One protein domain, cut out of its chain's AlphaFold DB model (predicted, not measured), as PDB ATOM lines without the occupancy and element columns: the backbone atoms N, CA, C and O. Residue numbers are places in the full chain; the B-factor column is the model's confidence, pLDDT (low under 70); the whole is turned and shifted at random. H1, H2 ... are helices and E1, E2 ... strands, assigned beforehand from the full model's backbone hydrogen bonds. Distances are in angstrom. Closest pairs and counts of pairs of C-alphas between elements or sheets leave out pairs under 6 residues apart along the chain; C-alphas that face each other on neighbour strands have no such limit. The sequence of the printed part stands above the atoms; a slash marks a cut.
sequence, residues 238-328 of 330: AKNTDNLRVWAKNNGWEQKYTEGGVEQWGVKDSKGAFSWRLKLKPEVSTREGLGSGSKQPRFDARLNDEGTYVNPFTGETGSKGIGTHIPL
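AT A GLANCE: This is residues 238 to 328 of the 330 residues of an uncharacterized protein of Paenibacillus pini JCM 16418 (UniProt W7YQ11). Amid much chain with little regular structure, a four-stranded antiparallel meander, each strand beside the one before, has helix H1 along one face, making two layers; unnamed residues 302 to 328 fold back beside E4. The 91 printed residues include one named helix and four named strands, in the order H1, E1, E2, E3, E4 along the chain, and the order of the strands across the sheet is E1, E2, E3, E4. The class is mixed, with 35 residues in named elements; the whole is compact, radius of gyration of the C-alphas 13.0 A, spans 39 by 29 by 26 A.

HOW THE PARTS SIT: H1, residues 238 to 250, has every O i to N i+4 pair within hydrogen-bond range. Its height over the sheet is 9.8 A, over E2, residues 263 to 268, and E3, residues 274 to 281; its closest C-alphas to E2 are Ala 248 and Trp 265, 6.5 A. E2 and E3 form a hairpin, N 265 and O 278 being 2.8 A apart.

IN THESE COORDINATES: H1 runs 18.5 A from C-alpha 238 at (-3.732, -5.180, 116.897). E1 is residues 254 to 257; E4, residues 298 to 301, ends at (-5.256, -22.488, 115.994).

THE WHOLE: The printed part has no cut. The E3 to E4 link is long; pLDDT is under 70 at residues 257 to 260, 285 to 288 and 290 to 294.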
ATOM      1  N   ALA A 238      -4.304  -5.423 118.217       79.44
ATOM      2  CA  ALA A 238      -3.732  -5.180 116.897       79.44
ATOM      3  C   ALA A 238      -2.375  -5.879 116.768       79.44
ATOM      4  O   ALA A 238      -2.149  -6.637 115.823       79.44
ATOM      5  N   LYS A 239      -1.511  -5.719 117.775       77.94
ATOM      6  CA  LYS A 239      -0.183  -6.343 117.800       77.94
ATOM      7  C   LYS A 239      -0.260  -7.864 117.839       77.94
ATOM      8  O   LYS A 239       0.491  -8.526 117.129       77.94
ATOM      9  N   ASN A 240      -1.166  -8.430 118.630       83.06
ATOM     10  CA  ASN A 240      -1.347  -9.877 118.709       83.06
ATOM     11  C   ASN A 240      -1.877 -10.460 117.395       83.06
ATOM     12  O   ASN A 240      -1.410 -11.511 116.957       83.06
ATOM     13  N   THR A 241      -2.793  -9.751 116.733       86.31
ATOM     14  CA  THR A 241      -3.275 -10.127 115.398       86.31
ATOM     15  C   THR A 241      -2.123 -10.139 114.391       86.31
ATOM     16  O   THR A 241      -1.949 -11.120 113.668       86.31
ATOM     17  N   ASP A 242      -1.282  -9.103 114.383       83.25
ATOM     18  CA  ASP A 242      -0.126  -9.027 113.484       83.25
ATOM     19  C   ASP A 242       0.927 -10.098 113.783       83.25
ATOM     20  O   ASP A 242       1.437 -10.738 112.862       83.25
ATOM     21  N   ASN A 243       1.203 -10.365 115.060       81.44
ATOM     22  CA  ASN A 243       2.122 -11.423 115.470       81.44
ATOM     23  C   ASN A 243       1.636 -12.803 114.994       81.44
ATOM     24  O   ASN A 243       2.434 -13.600 114.500       81.44
ATOM     25  N   LEU A 244       0.330 -13.079 115.078       85.69
ATOM     26  CA  LEU A 244      -0.255 -14.336 114.603       85.69
ATOM     27  C   LEU A 244      -0.260 -14.451 113.071       85.69
ATOM     28  O   LEU A 244      -0.054 -15.544 112.547       85.69
ATOM     29  N   ARG A 245      -0.428 -13.342 112.338       88.81
ATOM     30  CA  ARG A 245      -0.260 -13.318 110.871       88.81
ATOM     31  C   ARG A 245       1.171 -13.639 110.466       88.81
ATOM     32  O   ARG A 245       1.389 -14.422 109.547       88.81
ATOM     33  N   VAL A 246       2.152 -13.046 111.149       81.12
ATOM     34  CA  VAL A 246       3.574 -13.352 110.924       81.12
ATOM     35  C   VAL A 246       3.852 -14.820 111.230       81.12
ATOM     36  O   VAL A 246       4.499 -15.493 110.434       81.12
ATOM     37  N   TRP A 247       3.309 -15.344 112.329       85.69
ATOM     38  CA  TRP A 247       3.439 -16.756 112.674       85.69
ATOM     39  C   TRP A 247       2.855 -17.681 111.599       85.69
ATOM     40  O   TRP A 247       3.536 -18.609 111.169       85.69
ATOM     41  N   ALA A 248       1.651 -17.403 111.095       85.69
ATOM     42  CA  ALA A 248       1.054 -18.179 110.009       85.69
ATOM     43  C   ALA A 248       1.911 -18.155 108.730       85.69
ATOM     44  O   ALA A 248       2.146 -19.200 108.126       85.69
ATOM     45  N   LYS A 249       2.442 -16.983 108.359       83.69
ATOM     46  CA  LYS A 249       3.353 -16.836 107.212       83.69
ATOM     47  C   LYS A 249       4.648 -17.624 107.392       83.69
ATOM     48  O   LYS A 249       5.088 -18.276 106.453       83.69
ATOM     49  N   ASN A 250       5.230 -17.608 108.591       78.25
ATOM     50  CA  ASN A 250       6.447 -18.367 108.897       78.25
ATOM     51  C   ASN A 250       6.222 -19.884 108.828       78.25
ATOM     52  O   ASN A 250       7.152 -20.620 108.526       78.25
ATOM     53  N   ASN A 251       4.988 -20.343 109.055       78.75
ATOM     54  CA  ASN A 251       4.592 -21.740 108.859       78.75
ATOM     55  C   ASN A 251       4.222 -22.067 107.396       78.75
ATOM     56  O   ASN A 251       3.739 -23.163 107.115       78.75
ATOM     57  N   GLY A 252       4.400 -21.126 106.462       80.56
ATOM     58  CA  GLY A 252       4.072 -21.317 105.047       80.56
ATOM     59  C   GLY A 252       2.573 -21.416 104.764       80.56
ATOM     60  O   GLY A 252       2.178 -21.973 103.743       80.56
ATOM     61  N   TRP A 253       1.717 -20.920 105.662       87.75
ATOM     62  CA  TRP A 253       0.271 -20.999 105.481       87.75
ATOM     63  C   TRP A 253      -0.246 -19.897 104.560       87.75
ATOM     64  O   TRP A 253       0.138 -18.732 104.654       87.75
ATOM     65  N   GLU A 254      -1.185 -20.271 103.702       86.31
ATOM     66  CA  GLU A 254      -1.881 -19.378 102.791       86.31
ATOM     67  C   GLU A 254      -3.084 -18.734 103.476       86.31
ATOM     68  O   GLU A 254      -3.854 -19.399 104.177       86.31
ATOM     69  N   GLN A 255      -3.280 -17.443 103.222       88.88
ATOM     70  CA  GLN A 255      -4.458 -16.716 103.671       88.88
ATOM     71  C   GLN A 255      -5.666 -17.037 102.781       88.88
ATOM     72  O   GLN A 255      -5.586 -17.016 101.553       88.88
ATOM     73  N   LYS A 256      -6.817 -17.273 103.406       85.44
ATOM     74  CA  LYS A 256      -8.124 -17.394 102.768       85.44
ATOM     75  C   LYS A 256      -9.092 -16.411 103.413       85.44
ATOM     76  O   LYS A 256      -9.393 -16.503 104.608       85.44
ATOM     77  N   TYR A 257      -9.616 -15.500 102.603       69.56
ATOM     78  CA  TYR A 257     -10.703 -14.620 103.012       69.56
ATOM     79  C   TYR A 257     -12.012 -15.405 103.068       69.56
ATOM     80  O   TYR A 257     -12.306 -16.214 102.185       69.56
ATOM     81  N   THR A 258     -12.786 -15.190 104.129       69.81
ATOM     82  CA  THR A 258     -14.131 -15.754 104.259       69.81
ATOM     83  C   THR A 258     -15.135 -14.648 104.531       69.81
ATOM     84  O   THR A 258     -14.821 -13.674 105.218       69.81
ATOM     85  N   GLU A 259     -16.336 -14.792 103.975       62.34
ATOM     86  CA  GLU A 259     -17.455 -13.897 104.264       62.34
ATOM     87  C   GLU A 259     -17.733 -13.890 105.779       62.34
ATOM     88  O   GLU A 259     -17.782 -14.943 106.419       62.34
ATOM     89  N   GLY A 260     -17.879 -12.696 106.366       64.50
ATOM     90  CA  GLY A 260     -18.158 -12.529 107.799       64.50
ATOM     91  C   GLY A 260     -16.960 -12.160 108.683       64.50
ATOM     92  O   GLY A 260     -16.992 -12.439 109.879       64.50
ATOM     93  N   GLY A 261     -15.904 -11.560 108.121       72.06
ATOM     94  CA  GLY A 261     -14.824 -10.937 108.906       72.06
ATOM     95  C   GLY A 261     -13.867 -11.921 109.591       72.06
ATOM     96  O   GLY A 261     -13.027 -11.516 110.394       72.06
ATOM     97  N   VAL A 262     -13.973 -13.219 109.281       84.00
ATOM     98  CA  VAL A 262     -13.032 -14.238 109.756       84.00
ATOM     99  C   VAL A 262     -11.894 -14.370 108.754       84.00
ATOM    100  O   VAL A 262     -12.090 -14.725 107.590       84.00
ATOM    101  N   GLU A 263     -10.684 -14.127 109.226       89.12
ATOM    102  CA  GLU A 263      -9.463 -14.298 108.453       89.12
ATOM    103  C   GLU A 263      -8.920 -15.708 108.711       89.12
ATOM    104  O   GLU A 263      -8.648 -16.073 109.855       89.12
ATOM    105  N   GLN A 264      -8.802 -16.535 107.669       92.94
ATOM    106  CA  GLN A 264      -8.305 -17.905 107.799       92.94
ATOM    107  C   GLN A 264      -6.921 -18.035 107.180       92.94
ATOM    108  O   GLN A 264      -6.643 -17.451 106.142       92.94
ATOM    109  N   TRP A 265      -6.082 -18.853 107.794       93.00
ATOM    110  CA  TRP A 265      -4.771 -19.238 107.294       93.00
ATOM    111  C   TRP A 265      -4.681 -20.753 107.315       93.00
ATOM    112  O   TRP A 265      -5.179 -21.373 108.257       93.00
ATOM    113  N   GLY A 266      -4.092 -21.371 106.299       92.50
ATOM    114  CA  GLY A 266      -4.039 -22.824 106.209       92.50
ATOM    115  C   GLY A 266      -3.182 -23.349 105.073       92.50
ATOM    116  O   GLY A 266      -2.469 -22.604 104.416       92.50
ATOM    117  N   VAL A 267      -3.269 -24.650 104.844       88.50
ATOM    118  CA  VAL A 267      -2.560 -25.343 103.765       88.50
ATOM    119  C   VAL A 267      -3.561 -25.838 102.732       88.50
ATOM    120  O   VAL A 267      -4.717 -26.110 103.064       88.50
ATOM    121  N   LYS A 268      -3.131 -25.964 101.479       85.81
ATOM    122  CA  LYS A 268      -3.885 -26.680 100.448       85.81
ATOM    123  C   LYS A 268      -3.288 -28.064 100.264       85.81
ATOM    124  O   LYS A 268      -2.069 -28.211 100.243       85.81
ATOM    125  N   ASP A 269      -4.142 -29.071 100.143       84.88
ATOM    126  CA  ASP A 269      -3.690 -30.399  99.736       84.88
ATOM    127  C   ASP A 269      -3.319 -30.428  98.240       84.88
ATOM    128  O   ASP A 269      -3.494 -29.451  97.504       84.88
ATOM    129  N   SER A 270      -2.829 -31.572  97.761       80.06
ATOM    130  CA  SER A 270      -2.471 -31.771  96.349       80.06
ATOM    131  C   SER A 270      -3.645 -31.625  95.371       80.06
ATOM    132  O   SER A 270      -3.426 -31.502  94.168       80.06
ATOM    133  N   LYS A 271      -4.889 -31.620  95.867       84.12
ATOM    134  CA  LYS A 271      -6.121 -31.397  95.098       84.12
ATOM    135  C   LYS A 271      -6.611 -29.948  95.201       84.12
ATOM    136  O   LYS A 271      -7.667 -29.624  94.662       84.12
ATOM    137  N   GLY A 272      -5.867 -29.078  95.888       81.50
ATOM    138  CA  GLY A 272      -6.219 -27.681  96.119       81.50
ATOM    139  C   GLY A 272      -7.259 -27.464  97.224       81.50
ATOM    140  O   GLY A 272      -7.714 -26.333  97.409       81.50
ATOM    141  N   ALA A 273      -7.650 -28.504  97.967       87.06
ATOM    142  CA  ALA A 273      -8.603 -28.374  99.059       87.06
ATOM    143  C   ALA A 273      -7.947 -27.647 100.239       87.06
ATOM    144  O   ALA A 273      -6.931 -28.079 100.781       87.06
ATOM    145  N   PHE A 274      -8.536 -26.516 100.631       87.06
ATOM    146  CA  PHE A 274      -8.016 -25.689 101.714       87.06
ATOM    147  C   PHE A 274      -8.369 -26.268 103.081       87.06
ATOM    148  O   PHE A 274      -9.545 -26.454 103.407       87.06
ATOM    149  N   SER A 275      -7.351 -26.424 103.917       90.25
ATOM    150  CA  SER A 275      -7.476 -26.815 105.306       90.25
ATOM    151  C   SER A 275      -6.879 -25.764 106.237       90.25
ATOM    152  O   SER A 275      -5.675 -25.512 106.252       90.25
ATOM    153  N   TRP A 276      -7.732 -25.147 107.056       92.88
ATOM    154  CA  TRP A 276      -7.319 -24.080 107.966       92.88
ATOM    155  C   TRP A 276      -6.413 -24.603 109.093       92.88
ATOM    156  O   TRP A 276      -6.585 -25.721 109.588       92.88
ATOM    157  N   ARG A 277      -5.488 -23.758 109.534       93.56
ATOM    158  CA  ARG A 277      -4.572 -23.930 110.668       93.56
ATOM    159  C   ARG A 277      -4.691 -22.787 111.673       93.56
ATOM    160  O   ARG A 277      -4.595 -23.031 112.867       93.56
ATOM    161  N   LEU A 278      -5.032 -21.579 111.225       94.50
ATOM    162  CA  LEU A 278      -5.346 -20.437 112.084       94.50
ATOM    163  C   LEU A 278      -6.616 -19.732 111.593       94.50
ATOM    164  O   LEU A 278      -6.838 -19.583 110.393       94.50
ATOM    165  N   LYS A 279      -7.461 -19.293 112.524       93.88
ATOM    166  CA  LYS A 279      -8.610 -18.418 112.272       93.88
ATOM    167  C   LYS A 279      -8.520 -17.214 113.189       93.88
ATOM    168  O   LYS A 279      -8.603 -17.385 114.400       93.88
ATOM    169  N   LEU A 280      -8.412 -16.021 112.624       91.06
ATOM    170  CA  LEU A 280      -8.442 -14.755 113.346       91.06
ATOM    171  C   LEU A 280      -9.844 -14.152 113.245       91.06
ATOM    172  O   LEU A 280     -10.439 -14.090 112.168       91.06
ATOM    173  N   LYS A 281     -10.381 -13.735 114.389       90.06
ATOM    174  CA  LYS A 281     -11.700 -13.111 114.528       90.06
ATOM    175  C   LYS A 281     -11.506 -11.800 115.295       90.06
ATOM    176  O   LYS A 281     -11.728 -11.783 116.506       90.06
ATOM    177  N   PRO A 282     -11.010 -10.739 114.632       79.12
ATOM    178  CA  PRO A 282     -10.691  -9.472 115.291       79.12
ATOM    179  C   PRO A 282     -11.944  -8.709 115.738       79.12
ATOM    180  O   PRO A 282     -11.865  -7.868 116.628       79.12
ATOM    181  N   GLU A 283     -13.104  -9.021 115.162       77.62
ATOM    182  CA  GLU A 283     -14.377  -8.396 115.508       77.62
ATOM    183  C   GLU A 283     -15.172  -9.221 116.527       77.62
ATOM    184  O   GLU A 283     -15.181 -10.459 116.529       77.62
ATOM    185  N   VAL A 284     -15.885  -8.507 117.398       73.94
ATOM    186  CA  VAL A 284     -16.855  -9.093 118.321       73.94
ATOM    187  C   VAL A 284     -18.052  -9.597 117.524       73.94
ATOM    188  O   VAL A 284     -18.649  -8.856 116.747       73.94
ATOM    189  N   SER A 285     -18.459 -10.846 117.751       68.19
ATOM    190  CA  SER A 285     -19.676 -11.348 117.120       68.19
ATOM    191  C   SER A 285     -20.907 -10.715 117.770       68.19
ATOM    192  O   SER A 285     -21.125 -10.880 118.969       68.19
ATOM    193  N   THR A 286     -21.737 -10.045 116.972       67.12
ATOM    194  CA  THR A 286     -22.966  -9.357 117.417       67.12
ATOM    195  C   THR A 286     -24.219 -10.235 117.365       67.12
ATOM    196  O   THR A 286     -25.290  -9.818 117.792       67.12
ATOM    197  N   ARG A 287     -24.102 -11.472 116.865       66.19
ATOM    198  CA  ARG A 287     -25.221 -12.417 116.747       66.19
ATOM    199  C   ARG A 287     -25.744 -12.869 118.119       66.19
ATOM    200  O   ARG A 287     -24.977 -13.344 118.961       66.19
ATOM    201  N   GLU A 288     -27.060 -12.785 118.308       64.94
ATOM    202  CA  GLU A 288     -27.743 -13.240 119.524       64.94
ATOM    203  C   GLU A 288     -27.648 -14.767 119.719       64.94
ATOM    204  O   GLU A 288     -27.594 -15.535 118.756       64.94
ATOM    205  N   GLY A 289     -27.604 -15.216 120.979       72.06
ATOM    206  CA  GLY A 289     -27.537 -16.640 121.350       72.06
ATOM    207  C   GLY A 289     -26.135 -17.266 121.381       72.06
ATOM    208  O   GLY A 289     -26.006 -18.465 121.623       72.06
ATOM    209  N   LEU A 290     -25.069 -16.489 121.159       63.53
ATOM    210  CA  LEU A 290     -23.693 -16.993 121.218       63.53
ATOM    211  C   LEU A 290     -23.133 -17.047 122.649       63.53
ATOM    212  O   LEU A 290     -23.376 -16.158 123.467       63.53
ATOM    213  N   GLY A 291     -22.321 -18.075 122.926       62.09
ATOM    214  CA  GLY A 291     -21.612 -18.232 124.201       62.09
ATOM    215  C   GLY A 291     -20.653 -17.070 124.502       62.09
ATOM    216  O   GLY A 291     -20.179 -16.393 123.587       62.09
ATOM    217  N   SER A 292     -20.343 -16.852 125.785       61.72
ATOM    218  CA  SER A 292     -19.555 -15.709 126.287       61.72
ATOM    219  C   SER A 292     -18.229 -15.496 125.547       61.72
ATOM    220  O   SER A 292     -17.918 -14.371 125.163       61.72
ATOM    221  N   GLY A 293     -17.504 -16.574 125.235       60.84
ATOM    222  CA  GLY A 293     -16.239 -16.515 124.494       60.84
ATOM    223  C   GLY A 293     -16.352 -16.025 123.045       60.84
ATOM    224  O   GLY A 293     -15.335 -15.742 122.427       60.84
ATOM    225  N   SER A 294     -17.560 -15.904 122.479       64.75
ATOM    226  CA  SER A 294     -17.772 -15.360 121.128       64.75
ATOM    227  C   SER A 294     -17.963 -13.843 121.080       64.75
ATOM    228  O   SER A 294     -17.965 -13.273 119.987       64.75
ATOM    229  N   LYS A 295     -18.096 -13.197 122.246       74.25
ATOM    230  CA  LYS A 295     -18.324 -11.752 122.385       74.25
ATOM    231  C   LYS A 295     -17.032 -10.938 122.521       74.25
ATOM    232  O   LYS A 295     -17.071  -9.786 122.934       74.25
ATOM    233  N   GLN A 296     -15.895 -11.535 122.180       83.00
ATOM    234  CA  GLN A 296     -14.592 -10.885 122.219       83.00
ATOM    235  C   GLN A 296     -13.768 -11.243 120.975       83.00
ATOM    236  O   GLN A 296     -13.977 -12.328 120.397       83.00
ATOM    237  N   PRO A 297     -12.835 -10.362 120.572       87.62
ATOM    238  CA  PRO A 297     -11.840 -10.679 119.562       87.62
ATOM    239  C   PRO A 297     -11.019 -11.895 119.983       87.62
ATOM    240  O   PRO A 297     -10.542 -11.978 121.118       87.62
ATOM    241  N   ARG A 298     -10.877 -12.868 119.087       91.62
ATOM    242  CA  ARG A 298     -10.295 -14.170 119.425       91.62
ATOM    243  C   ARG A 298      -9.673 -14.861 118.229       91.62
ATOM    244  O   ARG A 298      -9.884 -14.458 117.086       91.62
ATOM    245  N   PHE A 299      -8.982 -15.959 118.488       92.50
ATOM    246  CA  PHE A 299      -8.506 -16.846 117.444       92.50
ATOM    247  C   PHE A 299      -8.674 -18.324 117.799       92.50
ATOM    248  O   PHE A 299      -8.872 -18.697 118.957       92.50
ATOM    249  N   ASP A 300      -8.605 -19.151 116.759       93.25
ATOM    250  CA  ASP A 300      -8.518 -20.605 116.848       93.25
ATOM    251  C   ASP A 300      -7.269 -21.061 116.079       93.25
ATOM    252  O   ASP A 300      -7.062 -20.605 114.955       93.25
ATOM    253  N   ALA A 301      -6.458 -21.962 116.633       92.88
ATOM    254  CA  ALA A 301      -5.256 -22.488 115.994       92.88
ATOM    255  C   ALA A 301      -5.105 -24.010 116.179       92.88
ATOM    256  O   ALA A 301      -5.333 -24.562 117.258       92.88
ATOM    257  N   ARG A 302      -4.708 -24.697 115.106       91.12
ATOM    258  CA  ARG A 302      -4.443 -26.139 115.072       91.12
ATOM    259  C   ARG A 302      -3.283 -26.474 114.147       91.12
ATOM    260  O   ARG A 302      -3.080 -25.804 113.139       91.12
ATOM    261  N   LEU A 303      -2.554 -27.528 114.486       82.81
ATOM    262  CA  LEU A 303      -1.382 -27.978 113.736       82.81
ATOM    263  C   LEU A 303      -1.768 -28.855 112.547       82.81
ATOM    264  O   LEU A 303      -1.083 -28.861 111.528       82.81
ATOM    265  N   ASN A 304      -2.880 -29.578 112.658       82.12
ATOM    266  CA  ASN A 304      -3.250 -30.596 111.691       82.12
ATOM    267  C   ASN A 304      -4.772 -30.816 111.635       82.12
ATOM    268  O   ASN A 304      -5.549 -30.139 112.321       82.12
ATOM    269  N   ASP A 305      -5.205 -31.724 110.765       81.62
ATOM    270  CA  ASP A 305      -6.622 -32.028 110.561       81.62
ATOM    271  C   ASP A 305      -7.157 -33.092 111.519       81.62
ATOM    272  O   ASP A 305      -8.361 -33.144 111.770       81.62
ATOM    273  N   GLU A 306      -6.255 -33.842 112.142       80.88
ATOM    274  CA  GLU A 306      -6.505 -34.902 113.119       80.88
ATOM    275  C   GLU A 306      -6.943 -34.352 114.487       80.88
ATOM    276  O   GLU A 306      -7.299 -35.109 115.390       80.88
ATOM    277  N   GLY A 307      -6.974 -33.026 114.644       78.25
ATOM    278  CA  GLY A 307      -7.512 -32.363 115.827       78.25
ATOM    279  C   GLY A 307      -6.471 -32.052 116.897       78.25
ATOM    280  O   GLY A 307      -6.846 -31.884 118.057       78.25
ATOM    281  N   THR A 308      -5.193 -31.931 116.530       84.75
ATOM    282  CA  THR A 308      -4.162 -31.367 117.409       84.75
ATOM    283  C   THR A 308      -4.219 -29.842 117.359       84.75
ATOM    284  O   THR A 308      -3.889 -29.216 116.352       84.75
ATOM    285  N   TYR A 309      -4.639 -29.231 118.463       89.62
ATOM    286  CA  TYR A 309      -4.728 -27.782 118.626       89.62
ATOM    287  C   TYR A 309      -3.471 -27.224 119.285       89.62
ATOM    288  O   TYR A 309      -2.768 -27.943 119.993       89.62
ATOM    289  N   VAL A 310      -3.200 -25.939 119.061       87.31
ATOM    290  CA  VAL A 310      -2.053 -25.231 119.641       87.31
ATOM    291  C   VAL A 310      -2.492 -23.873 120.173       87.31
ATOM    292  O   VAL A 310      -3.322 -23.208 119.555       87.31
ATOM    293  N   ASN A 311      -1.924 -23.453 121.299       89.00
ATOM    294  CA  ASN A 311      -1.936 -22.067 121.737       89.00
ATOM    295  C   ASN A 311      -0.586 -21.433 121.364       89.00
ATOM    296  O   ASN A 311       0.407 -21.673 122.048       89.00
ATOM    297  N   PRO A 312      -0.513 -20.617 120.300       85.81
ATOM    298  CA  PRO A 312       0.740 -20.027 119.853       85.81
ATOM    299  C   PRO A 312       1.351 -19.083 120.887       85.81
ATOM    300  O   PRO A 312       2.558 -18.899 120.867       85.81
ATOM    301  N   PHE A 313       0.563 -18.509 121.804       84.50
ATOM    302  CA  PHE A 313       1.085 -17.617 122.841       84.50
ATOM    303  C   PHE A 313       1.825 -18.348 123.960       84.50
ATOM    304  O   PHE A 313       2.753 -17.791 124.543       84.50
ATOM    305  N   THR A 314       1.432 -19.586 124.265       83.75
ATOM    306  CA  THR A 314       2.043 -20.387 125.339       83.75
ATOM    307  C   THR A 314       2.926 -21.515 124.811       83.75
ATOM    308  O   THR A 314       3.755 -22.039 125.548       83.75
ATOM    309  N   GLY A 315       2.767 -21.891 123.539       81.69
ATOM    310  CA  GLY A 315       3.394 -23.068 122.936       81.69
ATOM    311  C   GLY A 315       2.704 -24.389 123.294       81.69
ATOM    312  O   GLY A 315       3.127 -25.443 122.822       81.69
ATOM    313  N   GLU A 316       1.640 -24.362 124.101       80.62
ATOM    314  CA  GLU A 316       0.916 -25.569 124.501       80.62
ATOM    315  C   GLU A 316       0.203 -26.207 123.309       80.62
ATOM    316  O   GLU A 316      -0.388 -25.523 122.473       80.62
ATOM    317  N   THR A 317       0.213 -27.537 123.257       85.19
ATOM    318  CA  THR A 317      -0.498 -28.322 122.244       85.19
ATOM    319  C   THR A 317      -1.407 -29.341 122.915       85.19
ATOM    320  O   THR A 317      -1.135 -29.799 124.023       85.19
ATOM    321  N   GLY A 318      -2.520 -29.691 122.272       84.31
ATOM    322  CA  GLY A 318      -3.436 -30.678 122.829       84.31
ATOM    323  C   GLY A 318      -4.803 -30.697 122.164       84.31
ATOM    324  O   GLY A 318      -4.936 -30.555 120.950       84.31
ATOM    325  N   SER A 319      -5.834 -30.916 122.977       90.44
ATOM    326  CA  SER A 319      -7.218 -30.994 122.511       90.44
ATOM    327  C   SER A 319      -7.776 -29.617 122.137       90.44
ATOM    328  O   SER A 319      -7.177 -28.578 122.407       90.44
ATOM    329  N   LYS A 320      -8.987 -29.598 121.570       87.25
ATOM    330  CA  LYS A 320      -9.707 -28.377 121.164       87.25
ATOM    331  C   LYS A 320      -9.755 -27.275 122.233       87.25
ATOM    332  O   LYS A 320      -9.795 -26.100 121.878       87.25
ATOM    333  N   GLY A 321      -9.741 -27.634 123.518       87.19
ATOM    334  CA  GLY A 321      -9.728 -26.663 124.616       87.19
ATOM    335  C   GLY A 321      -8.459 -25.807 124.680       87.19
ATOM    336  O   GLY A 321      -8.523 -24.695 125.185       87.19
ATOM    337  N   ILE A 322      -7.338 -26.290 124.135       87.31
ATOM    338  CA  ILE A 322      -6.050 -25.584 124.152       87.31
ATOM    339  C   ILE A 322      -5.997 -24.475 123.104       87.31
ATOM    340  O   ILE A 322      -5.510 -23.394 123.400       87.31
ATOM    341  N   GLY A 323      -6.491 -24.726 121.890       85.06
ATOM    342  CA  GLY A 323      -6.297 -23.828 120.744       85.06
ATOM    343  C   GLY A 323      -7.569 -23.214 120.174       85.06
ATOM    344  O   GLY A 323      -7.577 -22.870 118.998       85.06
ATOM    345  N   THR A 324      -8.670 -23.118 120.926       89.56
ATOM    346  CA  THR A 324      -9.891 -22.452 120.432       89.56
ATOM    347  C   THR A 324     -10.407 -21.383 121.378       89.56
ATOM    348  O   THR A 324     -10.285 -21.503 122.592       89.56
ATOM    349  N   HIS A 325     -11.030 -20.351 120.808       89.12
ATOM    350  CA  HIS A 325     -11.597 -19.201 121.513       89.12
ATOM    351  C   HIS A 325     -10.588 -18.443 122.388       89.12
ATOM    352  O   HIS A 325     -10.979 -17.831 123.383       89.12
ATOM    353  N   ILE A 326      -9.310 -18.445 122.003       88.19
ATOM    354  CA  ILE A 326      -8.270 -17.733 122.744       88.19
ATOM    355  C   ILE A 326      -8.426 -16.228 122.472       88.19
ATOM    356  O   ILE A 326      -8.466 -15.842 121.300       88.19
ATOM    357  N   PRO A 327      -8.531 -15.371 123.503       89.81
ATOM    358  CA  PRO A 327      -8.632 -13.927 123.319       89.81
ATOM    359  C   PRO A 327      -7.423 -13.358 122.568       89.81
ATOM    360  O   PRO A 327      -6.285 -13.738 122.831       89.81
ATOM    361  N   LEU A 328      -7.666 -12.420 121.650       84.19
ATOM    362  CA  LEU A 328      -6.591 -11.689 120.965       84.19
ATOM    363  C   LEU A 328      -6.031 -10.531 121.805       84.19
ATOM    364  O   LEU A 328      -4.962 -10.025 121.491       84.19
TER     365      LEU A 328